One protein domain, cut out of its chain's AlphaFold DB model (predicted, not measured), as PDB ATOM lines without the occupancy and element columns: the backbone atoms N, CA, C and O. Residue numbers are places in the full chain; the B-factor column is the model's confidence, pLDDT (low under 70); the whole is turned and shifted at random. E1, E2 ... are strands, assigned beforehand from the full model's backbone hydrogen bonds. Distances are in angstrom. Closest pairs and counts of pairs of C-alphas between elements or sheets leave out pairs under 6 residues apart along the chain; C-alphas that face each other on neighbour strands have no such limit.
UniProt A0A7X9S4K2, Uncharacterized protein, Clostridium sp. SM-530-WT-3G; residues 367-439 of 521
ATOM      1  N   ILE A 367      40.704  36.680 161.063       90.56
ATOM      2  CA  ILE A 367      41.936  36.736 160.280       90.56
ATOM      3  C   ILE A 367      42.991  37.457 161.108       90.56
ATOM      4  O   ILE A 367      42.758  38.547 161.635       90.56
ATOM      5  N   ILE A 368      44.165  36.841 161.204       90.75
ATOM      6  CA  ILE A 368      45.292  37.363 161.968       90.75
ATOM      7  C   ILE A 368      46.446  37.609 161.010       90.75
ATOM      8  O   ILE A 368      46.765  36.746 160.191       90.75
ATOM      9  N   SER A 369      47.079  38.774 161.107       91.94
ATOM     10  CA  SER A 369      48.222  39.133 160.266       91.94
ATOM     11  C   SER A 369      49.355  39.790 161.048       91.94
ATOM     12  O   SER A 369      49.157  40.301 162.151       91.94
ATOM     13  N   ASP A 370      50.568  39.748 160.497       89.44
ATOM     14  CA  ASP A 370      51.726  40.455 161.051       89.44
ATOM     15  C   ASP A 370      51.814  41.912 160.564       89.44
ATOM     16  O   ASP A 370      50.993  42.392 159.778       89.44
ATOM     17  N   SER A 371      52.850  42.639 160.996       86.75
ATOM     18  CA  SER A 371      53.090  44.018 160.548       86.75
ATOM     19  C   SER A 371      53.384  44.163 159.049       86.75
ATOM     20  O   SER A 371      53.363  45.281 158.540       86.75
ATOM     21  N   GLN A 372      53.673  43.069 158.343       85.62
ATOM     22  CA  GLN A 372      53.860  43.036 156.891       85.62
ATOM     23  C   GLN A 372      52.578  42.622 156.149       85.62
ATOM     24  O   GLN A 372      52.598  42.496 154.927       85.62
ATOM     25  N   LYS A 373      51.452  42.473 156.864       82.38
ATOM     26  CA  LYS A 373      50.156  41.988 156.361       82.38
ATOM     27  C   LYS A 373      50.178  40.535 155.875       82.38
ATOM     28  O   LYS A 373      49.247  40.118 155.189       82.38
ATOM     29  N   ASN A 374      51.181  39.750 156.258       83.94
ATOM     30  CA  ASN A 374      51.178  38.316 156.004       83.94
ATOM     31  C   ASN A 374      50.165  37.660 156.941       83.94
ATOM     32  O   ASN A 374      50.213  37.880 158.153       83.94
ATOM     33  N   GLN A 375      49.246  36.864 156.393       86.12
ATOM     34  CA  GLN A 375      48.291  36.113 157.201       86.12
ATOM     35  C   GLN A 375      49.027  35.026 157.991       86.12
ATOM     36  O   GLN A 375      49.796  34.245 157.431       86.12
ATOM     37  N   ILE A 376      48.799  34.987 159.300       82.81
ATOM     38  CA  ILE A 376      49.413  34.018 160.201       82.81
ATOM     39  C   ILE A 376      48.383  32.950 160.539       82.81
ATOM     40  O   ILE A 376      47.377  33.223 161.192       82.81
ATOM     41  N   ASP A 377      48.688  31.714 160.156       79.75
ATOM     42  CA  ASP A 377      47.986  30.546 160.669       79.75
ATOM     43  C   ASP A 377      48.558  30.145 162.036       79.75
ATOM     44  O   ASP A 377      49.644  29.569 162.147       79.75
ATOM     45  N   LEU A 378      47.812  30.445 163.097       73.94
ATOM     46  CA  LEU A 378      48.188  30.083 164.463       73.94
ATOM     47  C   LEU A 378      48.150  28.570 164.723       73.94
ATOM     48  O   LEU A 378      48.537  28.135 165.796       73.94
ATOM     49  N   THR A 379      47.711  27.728 163.795       70.69
ATOM     50  CA  THR A 379      47.773  26.270 163.992       70.69
ATOM     51  C   THR A 379      49.092  25.659 163.521       70.69
ATOM     52  O   THR A 379      49.480  24.603 164.021       70.69
ATOM     53  N   GLN A 380      49.817  26.329 162.618       67.31
ATOM     54  CA  GLN A 380      50.983  25.753 161.933       67.31
ATOM     55  C   GLN A 380      52.273  26.566 162.084       67.31
ATOM     56  O   GLN A 380      53.362  26.046 161.844       67.31
ATOM     57  N   ASN A 381      52.189  27.838 162.475       68.31
ATOM     58  CA  ASN A 381      53.345  28.726 162.435       68.31
ATOM     59  C   ASN A 381      54.106  28.729 163.768       68.31
ATOM     60  O   ASN A 381      53.547  29.120 164.782       68.31
ATOM     61  N   ASN A 382      55.387  28.348 163.786       69.88
ATOM     62  CA  ASN A 382      56.237  28.417 164.993       69.88
ATOM     63  C   ASN A 382      57.108  29.686 165.053       69.88
ATOM     64  O   ASN A 382      57.846  29.907 166.017       69.88
ATOM     65  N   LYS A 383      57.039  30.537 164.023       79.75
ATOM     66  CA  LYS A 383      57.822  31.775 163.940       79.75
ATOM     67  C   LYS A 383      57.071  32.934 164.583       79.75
ATOM     68  O   LYS A 383      55.887  33.129 164.321       79.75
ATOM     69  N   LEU A 384      57.781  33.711 165.401       83.88
ATOM     70  CA  LEU A 384      57.232  34.923 166.002       83.88
ATOM     71  C   LEU A 384      56.825  35.944 164.930       83.88
ATOM     72  O   LEU A 384      57.471  36.020 163.882       83.88
ATOM     73  N   PRO A 385      55.790  36.756 165.200       85.56
ATOM     74  CA  PRO A 385      55.348  37.773 164.267       85.56
ATOM     75  C   PRO A 385      56.382  38.893 164.151       85.56
ATOM     76  O   PRO A 385      57.051  39.259 165.125       85.56
ATOM     77  N   THR A 386      56.473  39.477 162.959       81.25
ATOM     78  CA  THR A 386      57.350  40.616 162.685       81.25
ATOM     79  C   THR A 386      57.061  41.754 163.677       81.25
ATOM     80  O   THR A 386      55.908  42.128 163.895       81.25
ATOM     81  N   ASN A 387      58.106  42.281 164.326       84.12
ATOM     82  CA  ASN A 387      58.031  43.311 165.379       84.12
ATOM     83  C   ASN A 387      57.212  42.938 166.635       84.12
ATOM     84  O   ASN A 387      56.870  43.823 167.418       84.12
ATOM     85  N   GLY A 388      56.886  41.657 166.847       85.62
ATOM     86  CA  GLY A 388      56.120  41.222 168.017       85.62
ATOM     87  C   GLY A 388      54.674  41.732 168.031       85.62
ATOM     88  O   GLY A 388      54.092  41.846 169.113       85.62
ATOM     89  N   LYS A 389      54.114  42.071 166.855       91.19
ATOM     90  CA  LYS A 389      52.751  42.606 166.706       91.19
ATOM     91  C   LYS A 389      51.860  41.708 165.853       91.19
ATOM     92  O   LYS A 389      52.279  41.252 164.792       91.19
ATOM     93  N   LEU A 390      50.617  41.521 166.289       92.25
ATOM     94  CA  LEU A 390      49.557  40.865 165.522       92.25
ATOM     95  C   LEU A 390      48.380  41.811 165.319       92.25
ATOM     96  O   LEU A 390      47.962  42.492 166.251       92.25
ATOM     97  N   TYR A 391      47.816  41.796 164.121       92.81
ATOM     98  CA  TYR A 391      46.634  42.555 163.740       92.81
ATOM     99  C   TYR A 391      45.445  41.607 163.623       92.81
ATOM    100  O   TYR A 391      45.568  40.519 163.065       92.81
ATOM    101  N   ILE A 392      44.305  42.024 164.169       92.75
ATOM    102  CA  ILE A 392      43.067  41.244 164.215       92.75
ATOM    103  C   ILE A 392      42.068  41.881 163.254       92.75
ATOM    104  O   ILE A 392      41.734  43.057 163.394       92.75
ATOM    105  N   ASN A 393      41.562  41.097 162.306       91.75
ATOM    106  CA  ASN A 393      40.437  41.473 161.462       91.75
ATOM    107  C   ASN A 393      39.340  40.413 161.594       91.75
ATOM    108  O   ASN A 393      39.597  39.233 161.365       91.75
ATOM    109  N   SER A 394      38.133  40.808 161.996       89.12
ATOM    110  CA  SER A 394      37.044  39.859 162.222       89.12
ATOM    111  C   SER A 394      35.684  40.432 161.847       89.12
ATOM    112  O   SER A 394      35.419  41.618 162.038       89.12
ATOM    113  N   ASN A 395      34.811  39.558 161.343       87.81
ATOM    114  CA  ASN A 395      33.403  39.862 161.088       87.81
ATOM    115  C   ASN A 395      32.531  39.797 162.358       87.81
ATOM    116  O   ASN A 395      31.339  40.106 162.299       87.81
ATOM    117  N   ILE A 396      33.110  39.403 163.495       87.12
ATOM    118  CA  ILE A 396      32.455  39.351 164.801       87.12
ATOM    119  C   ILE A 396      33.265  40.127 165.853       87.12
ATOM    120  O   ILE A 396      34.466  40.343 165.688       87.12
ATOM    121  N   PRO A 397      32.642  40.559 166.965       86.88
ATOM    122  CA  PRO A 397      33.373  41.180 168.064       86.88
ATOM    123  C   PRO A 397      34.353  40.190 168.709       86.88
ATOM    124  O   PRO A 397      33.933  39.206 169.318       86.88
ATOM    125  N   VAL A 398      35.653  40.478 168.611       91.31
ATOM    126  CA  VAL A 398      36.732  39.676 169.207       91.31
ATOM    127  C   VAL A 398      37.606  40.555 170.091       91.31
ATOM    128  O   VAL A 398      37.953  41.680 169.727       91.31
ATOM    129  N   LYS A 399      38.001  40.023 171.250       93.75
ATOM    130  CA  LYS A 399      39.005  40.627 172.127       93.75
ATOM    131  C   LYS A 399      40.231  39.725 172.210       93.75
ATOM    132  O   LYS A 399      40.153  38.613 172.722       93.75
ATOM    133  N   GLY A 400      41.363  40.213 171.720       93.19
ATOM    134  CA  GLY A 400      42.658  39.567 171.883       93.19
ATOM    135  C   GLY A 400      43.310  39.940 173.217       93.19
ATOM    136  O   GLY A 400      43.201  41.079 173.680       93.19
ATOM    137  N   LEU A 401      44.000  38.983 173.828       94.25
ATOM    138  CA  LEU A 401      44.766  39.132 175.063       94.25
ATOM    139  C   LEU A 401      46.145  38.498 174.875       94.25
ATOM    140  O   LEU A 401      46.247  37.390 174.353       94.25
ATOM    141  N   VAL A 402      47.187  39.173 175.351       93.62
ATOM    142  CA  VAL A 402      48.547  38.638 175.468       93.62
ATOM    143  C   VAL A 402      48.861  38.506 176.950       93.62
ATOM    144  O   VAL A 402      48.869  39.506 177.673       93.62
ATOM    145  N   THR A 403      49.107  37.284 177.411       92.31
ATOM    146  CA  THR A 403      49.351  36.982 178.822       92.31
ATOM    147  C   THR A 403      50.710  36.325 179.036       92.31
ATOM    148  O   THR A 403      51.199  35.589 178.182       92.31
ATOM    149  N   ILE A 404      51.319  36.566 180.196       90.12
ATOM    150  CA  ILE A 404      52.400  35.738 180.749       90.12
ATOM    151  C   ILE A 404      51.875  35.198 182.071       90.12
ATOM    152  O   ILE A 404      51.486  35.974 182.944       90.12
ATOM    153  N   ASP A 405      51.811  33.875 182.187       84.88
ATOM    154  CA  ASP A 405      51.156  33.183 183.298       84.88
ATOM    155  C   ASP A 405      49.736  33.739 183.538       84.88
ATOM    156  O   ASP A 405      48.881  33.665 182.651       84.88
ATOM    157  N   ASN A 406      49.503  34.344 184.706       83.62
ATOM    158  CA  ASN A 406      48.216  34.916 185.109       83.62
ATOM    159  C   ASN A 406      48.103  36.432 184.857       83.62
ATOM    160  O   ASN A 406      47.097  37.036 185.227       83.62
ATOM    161  N   TYR A 407      49.110  37.062 184.244       81.00
ATOM    162  CA  TYR A 407      49.148  38.508 184.024       81.00
ATOM    163  C   TYR A 407      48.865  38.865 182.565       81.00
ATOM    164  O   TYR A 407      49.501  38.344 181.649       81.00
ATOM    165  N   CYS A 408      47.930  39.791 182.346       90.00
ATOM    166  CA  CYS A 408      47.633  40.353 181.030       90.00
ATOM    167  C   CYS A 408      48.558  41.539 180.742       90.00
ATOM    168  O   CYS A 408      48.538  42.532 181.463       90.00
ATOM    169  N   ILE A 409      49.346  41.439 179.675       91.00
ATOM    170  CA  ILE A 409      50.337  42.448 179.271       91.00
ATOM    171  C   ILE A 409      49.755  43.387 178.221       91.00
ATOM    172  O   ILE A 409      50.082  44.569 178.182       91.00
ATOM    173  N   ASN A 410      48.886  42.864 177.361       92.25
ATOM    174  CA  ASN A 410      48.215  43.647 176.339       92.25
ATOM    175  C   ASN A 410      46.818  43.072 176.084       92.25
ATOM    176  O   ASN A 410      46.639  41.855 176.060       92.25
ATOM    177  N   SER A 411      45.832  43.947 175.895       92.31
ATOM    178  CA  SER A 411      44.487  43.565 175.473       92.31
ATOM    179  C   SER A 411      43.977  44.531 174.418       92.31
ATOM    180  O   SER A 411      43.985  45.740 174.650       92.31
ATOM    181  N   SER A 412      43.483  44.013 173.299       93.12
ATOM    182  CA  SER A 412      42.995  44.839 172.196       93.12
ATOM    183  C   SER A 412      42.073  44.050 171.278       93.12
ATOM    184  O   SER A 412      42.195  42.834 171.154       93.12
ATOM    185  N   SER A 413      41.156  44.744 170.610       90.31
ATOM    186  CA  SER A 413      40.324  44.182 169.541       90.31
ATOM    187  C   SER A 413      40.930  44.366 168.145       90.31
ATOM    188  O   SER A 413      40.378  43.842 167.186       90.31
ATOM    189  N   LEU A 414      42.034  45.116 168.017       91.44
ATOM    190  CA  LEU A 414      42.630  45.474 166.723       91.44
ATOM    191  C   LEU A 414      44.096  45.056 166.598       91.44
ATOM    192  O   LEU A 414      44.488  44.515 165.569       91.44
ATOM    193  N   VAL A 415      44.915  45.323 167.620       92.50
ATOM    194  CA  VAL A 415      46.370  45.104 167.568       92.50
ATOM    195  C   VAL A 415      46.879  44.576 168.899       92.50
ATOM    196  O   VAL A 415      46.695  45.226 169.925       92.50
ATOM    197  N   LEU A 416      47.552  43.431 168.870       92.25
ATOM    198  CA  LEU A 416      48.258  42.854 170.008       92.25
ATOM    199  C   LEU A 416      49.753  43.110 169.872       92.25
ATOM    200  O   LEU A 416      50.324  42.900 168.806       92.25
ATOM    201  N   GLU A 417      50.384  43.532 170.961       91.25
ATOM    202  CA  GLU A 417      51.812  43.853 171.016       91.25
ATOM    203  C   GLU A 417      52.519  43.033 172.102       91.25
ATOM    204  O   GLU A 417      51.873  42.416 172.953       91.25
ATOM    205  N   ASN A 418      53.855  43.072 172.099       89.12
ATOM    206  CA  ASN A 418      54.728  42.391 173.064       89.12
ATOM    207  C   ASN A 418      54.668  40.857 172.998       89.12
ATOM    208  O   ASN A 418      54.850  40.178 174.008       89.12
ATOM    209  N   ILE A 419      54.440  40.305 171.807       88.31
ATOM    210  CA  ILE A 419      54.334  38.860 171.592       88.31
ATOM    211  C   ILE A 419      55.723  38.219 171.521       88.31
ATOM    212  O   ILE A 419      56.571  38.626 170.728       88.31
ATOM    213  N   ASN A 420      55.944  37.184 172.333       86.50
ATOM    214  CA  ASN A 420      57.179  36.399 172.374       86.50
ATOM    215  C   ASN A 420      56.905  34.914 172.712       86.50
ATOM    216  O   ASN A 420      55.769  34.507 172.945       86.50
ATOM    217  N   TYR A 421      57.950  34.079 172.765       85.12
ATOM    218  CA  TYR A 421      57.814  32.634 173.029       85.12
ATOM    219  C   TYR A 421      57.269  32.274 174.424       85.12
ATOM    220  O   TYR A 421      56.828  31.148 174.648       85.12
ATOM    221  N   ARG A 422      57.303  33.206 175.382       84.12
ATOM    222  CA  ARG A 422      56.777  33.012 176.744       84.12
ATOM    223  C   ARG A 422      55.337  33.498 176.895       84.12
ATOM    224  O   ARG A 422      54.713  33.209 177.909       84.12
ATOM    225  N   THR A 423      54.813  34.235 175.916       88.81
ATOM    226  CA  THR A 423      53.451  34.769 175.972       88.81
ATOM    227  C   THR A 423      52.429  33.776 175.438       88.81
ATOM    228  O   THR A 423      52.651  33.136 174.409       88.81
ATOM    229  N   LYS A 424      51.278  33.704 176.104       91.12
ATOM    230  CA  LYS A 424      50.073  33.033 175.623       91.12
ATOM    231  C   LYS A 424      49.131  34.073 175.029       91.12
ATOM    232  O   LYS A 424      48.893  35.123 175.620       91.12
ATOM    233  N   ILE A 425      48.595  33.776 173.856       92.50
ATOM    234  CA  ILE A 425      47.634  34.615 173.152       92.50
ATOM    235  C   ILE A 425      46.248  33.992 173.306       92.50
ATOM    236  O   ILE A 425      46.079  32.780 173.150       92.50
ATOM    237  N   ILE A 426      45.256  34.815 173.636       92.44
ATOM    238  CA  ILE A 426      43.864  34.399 173.811       92.44
ATOM    239  C   ILE A 426      42.981  35.291 172.947       92.44
ATOM    240  O   ILE A 426      42.995  36.506 173.117       92.44
ATOM    241  N   PHE A 427      42.187  34.697 172.062       91.75
ATOM    242  CA  PHE A 427      41.126  35.394 171.337       91.75
ATOM    243  C   PHE A 427      39.785  35.007 171.943       91.75
ATOM    244  O   PHE A 427      39.388  33.844 171.886       91.75
ATOM    245  N   ASP A 428      39.111  35.977 172.550       91.00
ATOM    246  CA  ASP A 428      37.791  35.816 173.148       91.00
ATOM    247  C   ASP A 428      36.724  36.366 172.199       91.00
ATOM    248  O   ASP A 428      36.643  37.575 171.971       91.00
ATOM    249  N   ALA A 429      35.931  35.461 171.629       88.75
ATOM    250  CA  ALA A 429      34.843  35.764 170.706       88.75
ATOM    251  C   ALA A 429      33.464  35.651 171.391       88.75
ATOM    252  O   ALA A 429      32.441  35.459 170.729       88.75
ATOM    253  N   ASN A 430      33.418  35.757 172.727       85.56
ATOM    254  CA  ASN A 430      32.205  35.669 173.539       85.56
ATOM    255  C   ASN A 430      31.381  34.403 173.222       85.56
ATOM    256  O   ASN A 430      31.822  33.285 173.486       85.56
ATOM    257  N   GLY A 431      30.190  34.572 172.634       76.94
ATOM    258  CA  GLY A 431      29.262  33.488 172.297       76.94
ATOM    259  C   GLY A 431      29.789  32.484 171.266       76.94
ATOM    260  O   GLY A 431      29.190  31.425 171.113       76.94
ATOM    261  N   PHE A 432      30.907  32.785 170.595       83.00
ATOM    262  CA  PHE A 432      31.576  31.883 169.650       83.00
ATOM    263  C   PHE A 432      32.766  31.123 170.265       83.00
ATOM    264  O   PHE A 432      33.408  30.330 169.580       83.00
ATOM    265  N   GLY A 433      33.050  31.323 171.557       86.62
ATOM    266  CA  GLY A 433      34.098  30.610 172.287       86.62
ATOM    267  C   GLY A 433      35.440  31.344 172.344       86.62
ATOM    268  O   GLY A 433      35.542  32.535 172.049       86.62
ATOM    269  N   LYS A 434      36.476  30.621 172.790       90.00
ATOM    270  CA  LYS A 434      37.828  31.157 173.010       90.00
ATOM    271  C   LYS A 434      38.873  30.317 172.291       90.00
ATOM    272  O   LYS A 434      38.852  29.092 172.395       90.00
ATOM    273  N   VAL A 435      39.814  30.981 171.628       87.88
ATOM    274  CA  VAL A 435      40.970  30.346 170.983       87.88
ATOM    275  C   VAL A 435      42.224  30.688 171.768       87.88
ATOM    276  O   VAL A 435      42.464  31.850 172.096       87.88
ATOM    277  N   PHE A 436      43.027  29.673 172.070       88.88
ATOM    278  CA  PHE A 436      44.269  29.815 172.820       88.88
ATOM    279  C   PHE A 436      45.442  29.417 171.943       88.88
ATOM    280  O   PHE A 436      45.396  28.385 171.277       88.88
ATOM    281  N   TYR A 437      46.510  30.201 171.995       88.31
ATOM    282  CA  TYR A 437      47.703  29.927 171.219       88.31
ATOM    283  C   TYR A 437      48.979  30.315 171.970       88.31
ATOM    284  O   TYR A 437      48.998  31.277 172.734       88.31
ATOM    285  N   GLN A 438      50.054  29.561 171.753       87.38
ATOM    286  CA  GLN A 438      51.378  29.852 172.289       87.38
ATOM    287  C   GLN A 438      52.443  29.379 171.299       87.38
ATOM    288  O   GLN A 438      52.439  28.218 170.887       87.38
ATOM    289  N   TYR A 439      53.370  30.272 170.953       84.44
ATOM    290  CA  TYR A 439      54.490  29.945 170.075       84.44
ATOM    291  C   TYR A 439      55.425  28.933 170.744       84.44
ATOM    292  O   TYR A 439      55.856  29.129 171.882       84.44
TER     293      TYR A 439
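AT A GLANCE: This is residues 367 to 439 of the 521 residues of an uncharacterized protein of Clostridium sp. SM-530-WT-3G (UniProt A0A7X9S4K2). A strongly twisted four-strand sheet, E4 E3 E5 E6, has the small hairpin E1 and E2 over one face as a second, smaller layer, loosely set against it. The long link of residues 370 to 389 loops out on the hairpin's side of the sheet, and the link from E4 to E5 is tied to E2 by a short antiparallel pairing of residues 390 to 391 with 415 to 416. The printed part has 73 residues, with six named strands, E1 to E6 in chain order, and no named helix; both sheets are antiparallel. The class is all strand, though only 30 of the 73 residues are in named elements; the whole is compact, with a radius of gyration of the C-alphas of 11.2 A and spans of 30 by 28 by 20 A.

IN THESE COORDINATES: In the large sheet, E3 is residues 399 to 404, 16.7 A long, and E4 is 407 to 412, 14.8 A. E5 is 424 to 428, 12.8 A, and E6 is 434 to 438, 13.6 A, ending at C-alpha 438 (51.378, 29.852, 172.289). E1 is 367 to 369, 6.7 A, from C-alpha 367 (41.936, 36.736, 160.280), and E2 is 390 to 394, 13.0 A.

HOW THE PARTS SIT: Inner strands E3 and E5 are antiparallel at 157 degrees, with N 401 and O 426 2.8 A apart. Edge strand E4 forms a hairpin with E3, N 402 to O 410 being 2.8 A; edge strand E6 forms one with E5, N 427 to O 435 being 2.9 A. In the hairpin E1 and E2, N 367 and O 393 are 2.8 A apart. The closest C-alphas of E2 and E3, Ile 392 and Gly 400, are 7.9 A apart. E1 is apart from E3, E4, E5 and E6.

THE WHOLE: The C-alphas farthest apart, of Asn 387 and Gly 431, are 31.2 A apart. The printed part has no cut. The links E1 to E2 and E4 to E5 are long. Mean pLDDT of the printed part is 87.1; residues 380 to 382 are under 70.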